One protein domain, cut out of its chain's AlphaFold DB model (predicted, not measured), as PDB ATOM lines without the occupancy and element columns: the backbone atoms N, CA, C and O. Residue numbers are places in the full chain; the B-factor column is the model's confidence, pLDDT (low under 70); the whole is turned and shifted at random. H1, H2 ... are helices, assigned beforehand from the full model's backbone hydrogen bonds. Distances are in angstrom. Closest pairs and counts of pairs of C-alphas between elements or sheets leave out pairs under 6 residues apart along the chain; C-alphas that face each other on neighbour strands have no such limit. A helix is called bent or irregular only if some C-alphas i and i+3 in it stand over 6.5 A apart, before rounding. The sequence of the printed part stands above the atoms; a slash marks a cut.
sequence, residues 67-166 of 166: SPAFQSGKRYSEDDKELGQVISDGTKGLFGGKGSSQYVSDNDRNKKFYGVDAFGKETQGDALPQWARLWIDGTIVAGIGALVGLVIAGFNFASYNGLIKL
ATOM      1  N   SER A  67     -51.928 -41.357 -34.213       54.09
ATOM      2  CA  SER A  67     -51.086 -40.618 -35.155       54.09
ATOM      3  C   SER A  67     -49.882 -41.464 -35.594       54.09
ATOM      4  O   SER A  67     -49.316 -42.173 -34.762       54.09
ATOM      5  N   PRO A  68     -49.397 -41.345 -36.846       55.94
ATOM      6  CA  PRO A  68     -48.221 -42.094 -37.314       55.94
ATOM      7  C   PRO A  68     -46.948 -41.800 -36.500       55.94
ATOM      8  O   PRO A  68     -46.015 -42.598 -36.506       55.94
ATOM      9  N   ALA A  69     -46.928 -40.671 -35.782       60.78
ATOM     10  CA  ALA A  69     -45.844 -40.251 -34.899       60.78
ATOM     11  C   ALA A  69     -45.824 -40.963 -33.534       60.78
ATOM     12  O   ALA A  69     -44.832 -40.856 -32.826       60.78
ATOM     13  N   PHE A  70     -46.901 -41.653 -33.150       67.75
ATOM     14  CA  PHE A  70     -46.999 -42.315 -31.855       67.75
ATOM     15  C   PHE A  70     -47.130 -43.826 -32.059       67.75
ATOM     16  O   PHE A  70     -48.215 -44.396 -32.142       67.75
ATOM     17  N   GLN A  71     -45.991 -44.483 -32.209       65.88
ATOM     18  CA  GLN A  71     -45.908 -45.891 -32.565       65.88
ATOM     19  C   GLN A  71     -46.213 -46.818 -31.380       65.88
ATOM     20  O   GLN A  71     -46.875 -47.834 -31.561       65.88
ATOM     21  N   SER A  72     -45.895 -46.404 -30.156       60.00
ATOM     22  CA  SER A  72     -46.201 -47.072 -28.882       60.00
ATOM     23  C   SER A  72     -47.687 -47.118 -28.511       60.00
ATOM     24  O   SER A  72     -48.054 -47.738 -27.517       60.00
ATOM     25  N   GLY A  73     -48.565 -46.519 -29.324       58.69
ATOM     26  CA  GLY A  73     -50.006 -46.780 -29.280       58.69
ATOM     27  C   GLY A  73     -50.399 -48.120 -29.888       58.69
ATOM     28  O   GLY A  73     -51.474 -48.638 -29.590       58.69
ATOM     29  N   LYS A  74     -49.520 -48.699 -30.707       62.00
ATOM     30  CA  LYS A  74     -49.643 -50.069 -31.186       62.00
ATOM     31  C   LYS A  74     -49.120 -50.996 -30.090       62.00
ATOM     32  O   LYS A  74     -48.046 -50.766 -29.543       62.00
ATOM     33  N   ARG A  75     -49.900 -52.023 -29.751       64.56
ATOM     34  CA  ARG A  75     -49.438 -53.120 -28.892       64.56
ATOM     35  C   ARG A  75     -48.364 -53.872 -29.670       64.56
ATOM     36  O   ARG A  75     -48.647 -54.354 -30.764       64.56
ATOM     37  N   TYR A  76     -47.154 -53.922 -29.137       68.69
ATOM     38  CA  TYR A  76     -46.061 -54.683 -29.736       68.69
ATOM     39  C   TYR A  76     -45.893 -56.045 -29.059       68.69
ATOM     40  O   TYR A  76     -45.496 -57.011 -29.697       68.69
ATOM     41  N   SER A  77     -46.274 -56.124 -27.789       70.62
ATOM     42  CA  SER A  77     -46.367 -57.347 -26.998       70.62
ATOM     43  C   SER A  77     -47.775 -57.465 -26.402       70.62
ATOM     44  O   SER A  77     -48.402 -56.449 -26.092       70.62
ATOM     45  N   GLU A  78     -48.266 -58.691 -26.183       72.81
ATOM     46  CA  GLU A  78     -49.559 -58.951 -25.516       72.81
ATOM     47  C   GLU A  78     -49.671 -58.253 -24.141       72.81
ATOM     48  O   GLU A  78     -50.752 -57.821 -23.736       72.81
ATOM     49  N   ASP A  79     -48.536 -58.102 -23.449       78.25
ATOM     50  CA  ASP A  79     -48.427 -57.518 -22.106       78.25
ATOM     51  C   ASP A  79     -48.344 -55.978 -22.085       78.25
ATOM     52  O   ASP A  79     -48.400 -55.367 -21.009       78.25
ATOM     53  N   ASP A  80     -48.167 -55.335 -23.243       80.00
ATOM     54  CA  ASP A  80     -48.010 -53.879 -23.342       80.00
ATOM     55  C   ASP A  80     -49.339 -53.218 -23.024       80.00
ATOM     56  O   ASP A  80     -50.331 -53.652 -23.572       80.00
ATOM     57  N   LYS A  81     -49.427 -52.143 -22.238       85.38
ATOM     58  CA  LYS A  81     -50.703 -51.421 -22.059       85.38
ATOM     59  C   LYS A  81     -51.017 -50.512 -23.256       85.38
ATOM     60  O   LYS A  81     -50.125 -49.987 -23.905       85.38
ATOM     61  N   GLU A  82     -52.286 -50.240 -23.536       84.75
ATOM     62  CA  GLU A  82     -52.654 -49.130 -24.432       84.75
ATOM     63  C   GLU A  82     -52.323 -47.790 -23.772       84.75
ATOM     64  O   GLU A  82     -52.423 -47.658 -22.557       84.75
ATOM     65  N   LEU A  83     -52.057 -46.746 -24.553       82.56
ATOM     66  CA  LEU A  83     -51.736 -45.416 -24.013       82.56
ATOM     67  C   LEU A  83     -52.802 -44.827 -23.116       82.56
ATOM     68  O   LEU A  83     -52.484 -44.253 -22.077       82.56
ATOM     69  N   GLY A  84     -54.067 -44.992 -23.500       85.75
ATOM     70  CA  GLY A  84     -55.179 -44.559 -22.667       85.75
ATOM     71  C   GLY A  84     -55.136 -45.236 -21.297       85.75
ATOM     72  O   GLY A  84     -55.403 -44.589 -20.288       85.75
ATOM     73  N   GLN A  85     -54.727 -46.506 -21.246       86.25
ATOM     74  CA  GLN A  85     -54.588 -47.269 -20.006       86.25
ATOM     75  C   GLN A  85     -53.314 -46.895 -19.240       86.25
ATOM     76  O   GLN A  85     -53.402 -46.673 -18.041       86.25
ATOM     77  N   VAL A  86     -52.167 -46.725 -19.908       86.94
ATOM     78  CA  VAL A  86     -50.913 -46.220 -19.309       86.94
ATOM     79  C   VAL A  86     -51.160 -44.903 -18.571       86.94
ATOM     80  O   VAL A  86     -50.803 -44.752 -17.403       86.94
ATOM     81  N   ILE A  87     -51.806 -43.948 -19.246       87.12
ATOM     82  CA  ILE A  87     -52.080 -42.617 -18.697       87.12
ATOM     83  C   ILE A  87     -53.140 -42.709 -17.595       87.12
ATOM     84  O   ILE A  87     -52.969 -42.120 -16.528       87.12
ATOM     85  N   SER A  88     -54.223 -43.456 -17.812       88.94
ATOM     86  CA  SER A  88     -55.304 -43.607 -16.827       88.94
ATOM     87  C   SER A  88     -54.830 -44.303 -15.550       88.94
ATOM     88  O   SER A  88     -55.029 -43.782 -14.456       88.94
ATOM     89  N   ASP A  89     -54.150 -45.442 -15.665       88.00
ATOM     90  CA  ASP A  89     -53.653 -46.203 -14.517       88.00
ATOM     91  C   ASP A  89     -52.516 -45.472 -13.815       88.00
ATOM     92  O   ASP A  89     -52.479 -45.432 -12.587       88.00
ATOM     93  N   GLY A  90     -51.614 -44.857 -14.580       86.88
ATOM     94  CA  GLY A  90     -50.528 -44.056 -14.042       86.88
ATOM     95  C   GLY A  90     -51.030 -42.856 -13.245       86.88
ATOM     96  O   GLY A  90     -50.625 -42.662 -12.101       86.88
ATOM     97  N   THR A  91     -51.975 -42.089 -13.801       89.56
ATOM     98  CA  THR A  91     -52.572 -40.943 -13.098       89.56
ATOM     99  C   THR A  91     -53.378 -41.391 -11.882       89.56
ATOM    100  O   THR A  91     -53.171 -40.856 -10.795       89.56
ATOM    101  N   LYS A  92     -54.225 -42.423 -11.998       90.25
ATOM    102  CA  LYS A  92     -54.932 -43.005 -10.844       90.25
ATOM    103  C   LYS A  92     -53.970 -43.520  -9.777       90.25
ATOM    104  O   LYS A  92     -54.230 -43.336  -8.593       90.25
ATOM    105  N   GLY A  93     -52.870 -44.151 -10.178       86.62
ATOM    106  CA  GLY A  93     -51.824 -44.631  -9.282       86.62
ATOM    107  C   GLY A  93     -51.136 -43.488  -8.546       86.62
ATOM    108  O   GLY A  93     -50.998 -43.540  -7.326       86.62
ATOM    109  N   LEU A  94     -50.788 -42.422  -9.265       88.94
ATOM    110  CA  LEU A  94     -50.181 -41.222  -8.703       88.94
ATOM    111  C   LEU A  94     -51.120 -40.523  -7.707       88.94
ATOM    112  O   LEU A  94     -50.718 -40.256  -6.577       88.94
ATOM    113  N   PHE A  95     -52.382 -40.294  -8.086       90.56
ATOM    114  CA  PHE A  95     -53.381 -39.650  -7.220       90.56
ATOM    115  C   PHE A  95     -53.882 -40.559  -6.089       90.56
ATOM    116  O   PHE A  95     -54.327 -40.069  -5.056       90.56
ATOM    117  N   GLY A  96     -53.787 -41.876  -6.258       87.69
ATOM    118  CA  GLY A  96     -54.141 -42.880  -5.256       87.69
ATOM    119  C   GLY A  96     -52.995 -43.273  -4.320       87.69
ATOM    120  O   GLY A  96     -53.132 -44.260  -3.601       87.69
ATOM    121  N   GLY A  97     -51.854 -42.574  -4.355       87.88
ATOM    122  CA  GLY A  97     -50.697 -42.849  -3.490       87.88
ATOM    123  C   GLY A  97     -49.905 -44.119  -3.836       87.88
ATOM    124  O   GLY A  97     -49.010 -44.502  -3.091       87.88
ATOM    125  N   LYS A  98     -50.206 -44.773  -4.966       82.75
ATOM    126  CA  LYS A  98     -49.498 -45.965  -5.472       82.75
ATOM    127  C   LYS A  98     -48.275 -45.625  -6.334       82.75
ATOM    128  O   LYS A  98     -47.523 -46.522  -6.698       82.75
ATOM    129  N   GLY A  99     -48.068 -44.344  -6.647       82.06
ATOM    130  CA  GLY A  99     -46.890 -43.849  -7.358       82.06
ATOM    131  C   GLY A  99     -46.850 -44.210  -8.847       82.06
ATOM    132  O   GLY A  99     -47.845 -44.622  -9.445       82.06
ATOM    133  N   SER A 100     -45.676 -44.030  -9.457       81.50
ATOM    134  CA  SER A 100     -45.450 -44.180 -10.902       81.50
ATOM    135  C   SER A 100     -45.325 -45.630 -11.390       81.50
ATOM    136  O   SER A 100     -45.188 -45.874 -12.586       81.50
ATOM    137  N   SER A 101     -45.414 -46.622 -10.505       82.62
ATOM    138  CA  SER A 101     -45.299 -48.032 -10.894       82.62
ATOM    139  C   SER A 101     -46.483 -48.532 -11.728       82.62
ATOM    140  O   SER A 101     -46.386 -49.593 -12.329       82.62
ATOM    141  N   GLN A 102     -47.598 -47.793 -11.743       85.31
ATOM    142  CA  GLN A 102     -48.844 -48.180 -12.414       85.31
ATOM    143  C   GLN A 102     -48.886 -47.815 -13.902       85.31
ATOM    144  O   GLN A 102     -49.749 -48.314 -14.630       85.31
ATOM    145  N   TYR A 103     -47.960 -46.965 -14.360       81.31
ATOM    146  CA  TYR A 103     -47.907 -46.537 -15.756       81.31
ATOM    147  C   TYR A 103     -47.639 -47.717 -16.699       81.31
ATOM    148  O   TYR A 103     -48.162 -47.736 -17.805       81.31
ATOM    149  N   VAL A 104     -46.880 -48.726 -16.266       84.94
ATOM    150  CA  VAL A 104     -46.454 -49.843 -17.121       84.94
ATOM    151  C   VAL A 104     -46.642 -51.172 -16.393       84.94
ATOM    152  O   VAL A 104     -46.780 -51.193 -15.170       84.94
ATOM    153  N   SER A 105     -46.719 -52.281 -17.128       82.19
ATOM    154  CA  SER A 105     -46.825 -53.620 -16.543       82.19
ATOM    155  C   SER A 105     -45.541 -54.024 -15.803       82.19
ATOM    156  O   SER A 105     -44.446 -53.527 -16.079       82.19
ATOM    157  N   ASP A 106     -45.662 -54.942 -14.839       79.81
ATOM    158  CA  ASP A 106     -44.509 -55.418 -14.063       79.81
ATOM    159  C   ASP A 106     -43.488 -56.171 -14.931       79.81
ATOM    160  O   ASP A 106     -42.289 -56.101 -14.658       79.81
ATOM    161  N   ASN A 107     -43.942 -56.860 -15.988       79.12
ATOM    162  CA  ASN A 107     -43.060 -57.541 -16.939       79.12
ATOM    163  C   ASN A 107     -42.180 -56.526 -17.686       79.12
ATOM    164  O   ASN A 107     -40.959 -56.675 -17.752       79.12
ATOM    165  N   ASP A 108     -42.780 -55.423 -18.141       81.56
ATOM    166  CA  ASP A 108     -42.050 -54.353 -18.816       81.56
ATOM    167  C   ASP A 108     -41.037 -53.655 -17.902       81.56
ATOM    168  O   ASP A 108     -39.914 -53.362 -18.308       81.56
ATOM    169  N   ARG A 109     -41.395 -53.453 -16.627       76.94
ATOM    170  CA  ARG A 109     -40.514 -52.800 -15.649       76.94
ATOM    171  C   ARG A 109     -39.212 -53.572 -15.412       76.94
ATOM    172  O   ARG A 109     -38.202 -52.966 -15.062       76.94
ATOM    173  N   ASN A 110     -39.231 -54.890 -15.602       82.00
ATOM    174  CA  ASN A 110     -38.056 -55.750 -15.454       82.00
ATOM    175  C   ASN A 110     -37.290 -55.955 -16.769       82.00
ATOM    176  O   ASN A 110     -36.227 -56.582 -16.783       82.00
ATOM    177  N   LYS A 111     -37.811 -55.430 -17.879       85.25
ATOM    178  CA  LYS A 111     -37.192 -55.552 -19.189       85.25
ATOM    179  C   LYS A 111     -36.018 -54.583 -19.300       85.25
ATOM    180  O   LYS A 111     -36.136 -53.387 -19.037       85.25
ATOM    181  N   LYS A 112     -34.850 -55.109 -19.676       83.81
ATOM    182  CA  LYS A 112     -33.637 -54.300 -19.841       83.81
ATOM    183  C   LYS A 112     -33.753 -53.434 -21.091       83.81
ATOM    184  O   LYS A 112     -34.210 -53.899 -22.128       83.81
ATOM    185  N   PHE A 113     -33.302 -52.189 -20.983       85.25
ATOM    186  CA  PHE A 113     -33.169 -51.285 -22.117       85.25
ATOM    187  C   PHE A 113     -31.734 -51.327 -22.637       85.25
ATOM    188  O   PHE A 113     -30.795 -51.043 -21.889       85.25
ATOM    189  N   TYR A 114     -31.570 -51.637 -23.920       84.88
ATOM    190  CA  TYR A 114     -30.293 -51.517 -24.609       84.88
ATOM    191  C   TYR A 114     -30.394 -50.413 -25.658       84.88
ATOM    192  O   TYR A 114     -31.220 -50.472 -26.565       84.88
ATOM    193  N   GLY A 115     -29.528 -49.401 -25.561       80.25
ATOM    194  CA  GLY A 115     -29.533 -48.277 -26.505       80.25
ATOM    195  C   GLY A 115     -29.275 -48.701 -27.955       80.25
ATOM    196  O   GLY A 115     -29.776 -48.063 -28.875       80.25
ATOM    197  N   VAL A 116     -28.561 -49.814 -28.158       84.06
ATOM    198  CA  VAL A 116     -28.345 -50.409 -29.486       84.06
ATOM    199  C   VAL A 116     -29.631 -50.943 -30.119       84.06
ATOM    200  O   VAL A 116     -29.719 -50.954 -31.338       84.06
ATOM    201  N   ASP A 117     -30.641 -51.317 -29.329       83.44
ATOM    202  CA  ASP A 117     -31.931 -51.782 -29.857       83.44
ATOM    203  C   ASP A 117     -32.834 -50.604 -30.254       83.44
ATOM    204  O   ASP A 117     -33.673 -50.728 -31.146       83.44
ATOM    205  N   ALA A 118     -32.641 -49.448 -29.605       81.50
ATOM    206  CA  ALA A 118     -33.399 -48.226 -29.864       81.50
ATOM    207  C   ALA A 118     -32.814 -47.399 -31.018       81.50
ATOM    208  O   ALA A 118     -33.558 -46.858 -31.829       81.50
ATOM    209  N   PHE A 119     -31.484 -47.304 -31.085       83.50
ATOM    210  CA  PHE A 119     -30.767 -46.384 -31.978       83.50
ATOM    211  C   PHE A 119     -29.692 -47.078 -32.826       83.50
ATOM    212  O   PHE A 119     -28.850 -46.416 -33.434       83.50
ATOM    213  N   GLY A 120     -29.671 -48.412 -32.841       78.25
ATOM    214  CA  GLY A 120     -28.787 -49.181 -33.707       78.25
ATOM    215  C   GLY A 120     -29.212 -49.138 -35.173       78.25
ATOM    216  O   GLY A 120     -30.215 -48.537 -35.546       78.25
ATOM    217  N   LYS A 121     -28.423 -49.807 -36.019       72.12
ATOM    218  CA  LYS A 121     -28.689 -49.891 -37.464       72.12
ATOM    219  C   LYS A 121     -29.996 -50.616 -37.794       72.12
ATOM    220  O   LYS A 121     -30.613 -50.294 -38.798       72.12
ATOM    221  N   GLU A 122     -30.391 -51.561 -36.944       71.94
ATOM    222  CA  GLU A 122     -31.660 -52.283 -37.017       71.94
ATOM    223  C   GLU A 122     -32.445 -51.998 -35.735       71.94
ATOM    224  O   GLU A 122     -31.970 -52.293 -34.636       71.94
ATOM    225  N   THR A 123     -33.628 -51.398 -35.863       70.12
ATOM    226  CA  THR A 123     -34.464 -51.034 -34.714       70.12
ATOM    227  C   THR A 123     -35.356 -52.210 -34.334       70.12
ATOM    228  O   THR A 123     -36.279 -52.567 -35.068       70.12
ATOM    229  N   GLN A 124     -35.118 -52.799 -33.162       72.19
ATOM    230  CA  GLN A 124     -35.972 -53.862 -32.633       72.19
ATOM    231  C   GLN A 124     -37.021 -53.255 -31.716       72.19
ATOM    232  O   GLN A 124     -36.812 -53.151 -30.509       72.19
ATOM    233  N   GLY A 125     -38.165 -52.882 -32.301       66.69
ATOM    234  CA  GLY A 125     -39.312 -52.371 -31.552       66.69
ATOM    235  C   GLY A 125     -39.600 -53.266 -30.352       66.69
ATOM    236  O   GLY A 125     -39.498 -52.805 -29.223       66.69
ATOM    237  N   ASP A 126     -39.814 -54.561 -30.584       71.25
ATOM    238  CA  ASP A 126     -40.218 -55.544 -29.572       71.25
ATOM    239  C   ASP A 126     -39.216 -55.760 -28.439       71.25
ATOM    240  O   ASP A 126     -39.623 -56.189 -27.365       71.25
ATOM    241  N   ALA A 127     -37.935 -55.431 -28.615       79.06
ATOM    242  CA  ALA A 127     -36.929 -55.537 -27.557       79.06
ATOM    243  C   ALA A 127     -37.027 -54.385 -26.545       79.06
ATOM    244  O   ALA A 127     -36.640 -54.532 -25.384       79.06
ATOM    245  N   LEU A 128     -37.617 -53.255 -26.939       84.12
ATOM    246  CA  LEU A 128     -37.691 -52.075 -26.090       84.12
ATOM    247  C   LEU A 128     -38.755 -52.241 -24.998       84.12
ATOM    248  O   LEU A 128     -39.856 -52.737 -25.279       84.12
ATOM    249  N   PRO A 129     -38.472 -51.813 -23.758       87.19
ATOM    250  CA  PRO A 129     -39.503 -51.583 -22.758       87.19
ATOM    251  C   PRO A 129     -40.491 -50.512 -23.233       87.19
ATOM    252  O   PRO A 129     -40.108 -49.530 -23.875       87.19
ATOM    253  N   GLN A 130     -41.761 -50.674 -22.902       86.50
ATOM    254  CA  GLN A 130     -42.854 -49.771 -23.218       86.50
ATOM    255  C   GLN A 130     -42.573 -48.350 -22.716       86.50
ATOM    256  O   GLN A 130     -42.789 -47.408 -23.476       86.50
ATOM    257  N   TRP A 131     -42.022 -48.163 -21.509       86.38
ATOM    258  CA  TRP A 131     -41.656 -46.815 -21.034       86.38
ATOM    259  C   TRP A 131     -40.657 -46.113 -21.962       86.38
ATOM    260  O   TRP A 131     -40.761 -44.906 -22.181       86.38
ATOM    261  N   ALA A 132     -39.713 -46.863 -22.536       87.75
ATOM    262  CA  ALA A 132     -38.692 -46.307 -23.411       87.75
ATOM    263  C   ALA A 132     -39.303 -45.887 -24.749       87.75
ATOM    264  O   ALA A 132     -39.009 -44.803 -25.243       87.75
ATOM    265  N   ARG A 133     -40.218 -46.695 -25.296       85.12
ATOM    266  CA  ARG A 133     -40.939 -46.356 -26.533       85.12
ATOM    267  C   ARG A 133     -41.821 -45.123 -26.357       85.12
ATOM    268  O   ARG A 133     -41.787 -44.238 -27.202       85.12
ATOM    269  N   LEU A 134     -42.543 -45.038 -25.236       85.94
ATOM    270  CA  LEU A 134     -43.354 -43.867 -24.881       85.94
ATOM    271  C   LEU A 134     -42.505 -42.597 -24.814       85.94
ATOM    272  O   LEU A 134     -42.925 -41.536 -25.275       85.94
ATOM    273  N   TRP A 135     -41.310 -42.704 -24.233       86.31
ATOM    274  CA  TRP A 135     -40.387 -41.585 -24.126       86.31
ATOM    275  C   TRP A 135     -39.836 -41.169 -25.496       86.31
ATOM    276  O   TRP A 135     -39.891 -39.988 -25.834       86.31
ATOM    277  N   ILE A 136     -39.385 -42.127 -26.313       86.81
ATOM    278  CA  ILE A 136     -38.867 -41.880 -27.668       86.81
ATOM    279  C   ILE A 136     -39.943 -41.229 -28.545       86.81
ATOM    280  O   ILE A 136     -39.713 -40.152 -29.096       86.81
ATOM    281  N   ASP A 137     -41.144 -41.805 -28.603       85.44
ATOM    282  CA  ASP A 137     -42.259 -41.228 -29.360       85.44
ATOM    283  C   ASP A 137     -42.628 -39.834 -28.847       85.44
ATOM    284  O   ASP A 137     -42.867 -38.914 -29.632       85.44
ATOM    285  N   GLY A 138     -42.607 -39.649 -27.522       87.31
ATOM    286  CA  GLY A 138     -42.805 -38.351 -26.887       87.31
ATOM    287  C   GLY A 138     -41.816 -37.300 -27.392       87.31
ATOM    288  O   GLY A 138     -42.228 -36.185 -27.713       87.31
ATOM    289  N   THR A 139     -40.533 -37.650 -27.534       88.56
ATOM    290  CA  THR A 139     -39.513 -36.728 -28.067       88.56
ATOM    291  C   THR A 139     -39.703 -36.416 -29.551       88.56
ATOM    292  O   THR A 139     -39.503 -35.269 -29.950       88.56
ATOM    293  N   ILE A 140     -40.159 -37.378 -30.361       86.38
ATOM    294  CA  ILE A 140     -40.448 -37.160 -31.788       86.38
ATOM    295  C   ILE A 140     -41.622 -36.187 -31.941       86.38
ATOM    296  O   ILE A 140     -41.521 -35.189 -32.659       86.38
ATOM    297  N   VAL A 141     -42.723 -36.438 -31.225       87.06
ATOM    298  CA  VAL A 141     -43.901 -35.561 -31.235       87.06
ATOM    299  C   VAL A 141     -43.544 -34.168 -30.718       87.06
ATOM    300  O   VAL A 141     -43.940 -33.172 -31.322       87.06
ATOM    301  N   ALA A 142     -42.759 -34.084 -29.640       89.00
ATOM    302  CA  ALA A 142     -42.278 -32.813 -29.111       89.00
ATOM    303  C   ALA A 142     -41.398 -32.066 -30.123       89.00
ATOM    304  O   ALA A 142     -41.564 -30.860 -30.285       89.00
ATOM    305  N   GLY A 143     -40.519 -32.767 -30.847       91.44
ATOM    306  CA  GLY A 143     -39.688 -32.183 -31.901       91.44
ATOM    307  C   GLY A 143     -40.521 -31.575 -33.032       91.44
ATOM    308  O   GLY A 143     -40.295 -30.429 -33.420       91.44
ATOM    309  N   ILE A 144     -41.545 -32.291 -33.504       87.81
ATOM    310  CA  ILE A 144     -42.482 -31.773 -34.516       87.81
ATOM    311  C   ILE A 144     -43.237 -30.555 -33.970       87.81
ATOM    312  O   ILE A 144     -43.309 -29.515 -34.630       87.81
ATOM    313  N   GLY A 145     -43.766 -30.656 -32.747       90.88
ATOM    314  CA  GLY A 145     -44.465 -29.559 -32.083       90.88
ATOM    315  C   GLY A 145     -43.586 -28.319 -31.904       90.88
ATOM    316  O   GLY A 145     -44.061 -27.201 -32.102       90.88
ATOM    317  N   ALA A 146     -42.298 -28.502 -31.604       93.12
ATOM    318  CA  ALA A 146     -41.332 -27.419 -31.466       93.12
ATOM    319  C   ALA A 146     -41.095 -26.686 -32.793       93.12
ATOM    320  O   ALA A 146     -41.072 -25.458 -32.800       93.12
ATOM    321  N   LEU A 147     -40.990 -27.403 -33.918       92.06
ATOM    322  CA  LEU A 147     -40.866 -26.778 -35.241       92.06
ATOM    323  C   LEU A 147     -42.103 -25.943 -35.588       92.06
ATOM    324  O   LEU A 147     -41.975 -24.792 -36.002       92.06
ATOM    325  N   VAL A 148     -43.304 -26.486 -35.360       93.00
ATOM    326  CA  VAL A 148     -44.565 -25.755 -35.582       93.00
ATOM    327  C   VAL A 148     -44.649 -24.526 -34.671       93.00
ATOM    328  O   VAL A 148     -44.989 -23.432 -35.123       93.00
ATOM    329  N   GLY A 149     -44.294 -24.685 -33.395       88.81
ATOM    330  CA  GLY A 149     -44.261 -23.599 -32.423       88.81
ATOM    331  C   GLY A 149     -43.282 -22.491 -32.812       88.81
ATOM    332  O   GLY A 149     -43.637 -21.319 -32.721       88.81
ATOM    333  N   LEU A 150     -42.092 -22.847 -33.309       93.75
ATOM    334  CA  LEU A 150     -41.090 -21.893 -33.790       93.75
ATOM    335  C   LEU A 150     -41.636 -21.068 -34.956       93.75
ATOM    336  O   LEU A 150     -41.484 -19.851 -34.951       93.75
ATOM    337  N   VAL A 151     -42.330 -21.695 -35.911       91.25
ATOM    338  CA  VAL A 151     -42.957 -20.978 -37.032       91.25
ATOM    339  C   VAL A 151     -43.971 -19.952 -36.519       91.25
ATOM    340  O   VAL A 151     -43.888 -18.777 -36.876       91.25
ATOM    341  N   ILE A 152     -44.887 -20.357 -35.635       89.69
ATOM    342  CA  ILE A 152     -45.905 -19.457 -35.066       89.69
ATOM    343  C   ILE A 152     -45.253 -18.325 -34.260       89.69
ATOM    344  O   ILE A 152     -45.628 -17.162 -34.413       89.69
ATOM    345  N   ALA A 153     -44.262 -18.649 -33.428       88.25
ATOM    346  CA  ALA A 153     -43.516 -17.672 -32.644       88.25
ATOM    347  C   ALA A 153     -42.767 -16.681 -33.546       88.25
ATOM    348  O   ALA A 153     -42.786 -15.482 -33.280       88.25
ATOM    349  N   GLY A 154     -42.174 -17.158 -34.643       89.69
ATOM    350  CA  GLY A 154     -41.518 -16.336 -35.654       89.69
ATOM    351  C   GLY A 154     -42.488 -15.382 -36.349       89.69
ATOM    352  O   GLY A 154     -42.192 -14.194 -36.450       89.69
ATOM    353  N   PHE A 155     -43.672 -15.855 -36.755       87.25
ATOM    354  CA  PHE A 155     -44.721 -14.994 -37.317       87.25
ATOM    355  C   PHE A 155     -45.199 -13.939 -36.318       87.25
ATOM    356  O   PHE A 155     -45.347 -12.773 -36.681       87.25
ATOM    357  N   ASN A 156     -45.408 -14.327 -35.058       87.38
ATOM    358  CA  ASN A 156     -45.795 -13.403 -33.997       87.38
ATOM    359  C   ASN A 156     -44.705 -12.339 -33.783       87.38
ATOM    360  O   ASN A 156     -44.987 -11.147 -33.877       87.38
ATOM    361  N   PHE A 157     -43.447 -12.754 -33.619       90.12
ATOM    362  CA  PHE A 157     -42.301 -11.860 -33.469       90.12
ATOM    363  C   PHE A 157     -42.141 -10.911 -34.665       90.12
ATOM    364  O   PHE A 157     -41.954  -9.710 -34.482       90.12
ATOM    365  N   ALA A 158     -42.238 -11.420 -35.892       85.81
ATOM    366  CA  ALA A 158     -42.074 -10.616 -37.097       85.81
ATOM    367  C   ALA A 158     -43.236  -9.628 -37.310       85.81
ATOM    368  O   ALA A 158     -42.998  -8.497 -37.734       85.81
ATOM    369  N   SER A 159     -44.465 -10.021 -36.957       84.00
ATOM    370  CA  SER A 159     -45.635  -9.136 -36.953       84.00
ATOM    371  C   SER A 159     -45.505  -8.025 -35.903       84.00
ATOM    372  O   SER A 159     -45.633  -6.847 -36.235       84.00
ATOM    373  N   TYR A 160     -45.129  -8.358 -34.660       80.00
ATOM    374  CA  TYR A 160     -44.908  -7.366 -33.597       80.00
ATOM    375  C   TYR A 160     -43.779  -6.375 -33.912       80.00
ATOM    376  O   TYR A 160     -43.878  -5.206 -33.545       80.00
ATOM    377  N   ASN A 161     -42.726  -6.816 -34.606       85.56
ATOM    378  CA  ASN A 161     -41.626  -5.949 -35.039       85.56
ATOM    379  C   ASN A 161     -41.908  -5.212 -36.365       85.56
ATOM    380  O   ASN A 161     -41.038  -4.501 -36.863       85.56
ATOM    381  N   GLY A 162     -43.100  -5.371 -36.954       83.31
ATOM    382  CA  GLY A 162     -43.508  -4.674 -38.177       83.31
ATOM    383  C   GLY A 162     -42.819  -5.148 -39.462       83.31
ATOM    384  O   GLY A 162     -42.946  -4.488 -40.493       83.31
ATOM    385  N   LEU A 163     -42.108  -6.281 -39.425       78.06
ATOM    386  CA  LEU A 163     -41.438  -6.884 -40.588       78.06
ATOM    387  C   LEU A 163     -42.441  -7.503 -41.571       78.06
ATOM    388  O   LEU A 163     -42.173  -7.585 -42.767       78.06
ATOM    389  N   ILE A 164     -43.598  -7.938 -41.067       74.25
ATOM    390  CA  ILE A 164     -44.681  -8.537 -41.849       74.25
ATOM    391  C   ILE A 164     -45.987  -7.885 -41.389       74.25
ATOM    392  O   ILE A 164     -46.244  -7.811 -40.189       74.25
ATOM    393  N   LYS A 165     -46.817  -7.406 -42.323       65.94
ATOM    394  CA  LYS A 165     -48.189  -6.981 -42.013       65.94
ATOM    395  C   LYS A 165     -49.107  -8.193 -42.115       65.94
ATOM    396  O   LYS A 165     -49.219  -8.765 -43.198       65.94
ATOM    397  N   LEU A 166     -49.723  -8.564 -40.998       61.88
ATOM    398  CA  LEU A 166     -50.881  -9.457 -40.970       61.88
ATOM    399  C   LEU A 166     -52.169  -8.632 -40.984       61.88
ATOM    400  O   LEU A 166     -52.169  -7.549 -40.354       61.88
TER     401      LEU A 166
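What this domain is: This is residues 67 to 166 of the 166 residues of an uncharacterized protein of Corynebacterium sp. HMSC071B10 (UniProt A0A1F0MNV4). The model is roughly a T: one long helix, H5, makes the stem, and a loose crossbar lies at its beginning, with H1 and H2 on one side, the short H4 on the other, and H3 near the stem's first residue. The unnamed stretch of residues 67 to 82 passes beside the first part of H5, while residues 145 to 154 of H5 stick out free of other parts. The printed part has 100 residues with five named helices, H1 to H5 in chain order, and no named strand; the class is all helix, with 57 residues in the helices. It is only just loose, close to extended, with a radius of gyration of the C-alphas of 18.6 A, and its outline is flat, spanning 57 by 41 by 20 A.

How they stand to each other: Residues 67 to 82 hold no named element. H1, residues 83 to 95, touches H2, residues 99 to 102, with 12 pairs of C-alphas within 8 A; the closest are those of Gly 90 and Gln 102, 4.7 A apart. H2 is only just irregular: C-alphas 99 and 102 are 6.9 A apart. H3, residues 106 to 109, is apart from H2, but only just, their closest C-alphas being 8.3 A apart. H3 is close to but not clearly touching H5, residues 130 to 160; their closest C-alphas, those of Asp 108 and Gln 130, are 6.4 A apart. H1 and H5 are near each other, with 5 pairs of C-alphas within 10 A. H4, residues 115 to 119, touches no helix; it is apart from H5, but only just, at 8.5 A between their closest C-alphas. H2 and H5 are apart. In H1, H4 and H5 every O i to N i+4 pair is within hydrogen-bond range. H2 and H3 are too short for such a pair; the one O i to N i+3 pair is within range in H3 but not in H2.

Where its parts are: H1 begins at C-alpha 83, (-51.736, -45.416, -24.013), and measures 17.8 A from first to last C-alpha. H2, H3 and H4 measure 6.9 A, 5.0 A and 5.9 A. H5 runs 43.7 A, from C-alpha 130 at (-42.854, -49.771, -23.218) to C-alpha 160 at (-44.908, -7.366, -33.597).

The domain as a whole: The two C-alphas farthest apart, those of Asn 107 and Gly 162, are 57.0 A apart. The printed part has no cut and ends at Leu 166, the chain's last residue. The links H1 to H2, H2 to H3 and H3 to H4 are tight, and H4 to H5 is short. The mean pLDDT of the printed part is 81.5; residues 67 to 76, residue 125 and residues 165 to 166 are under 70.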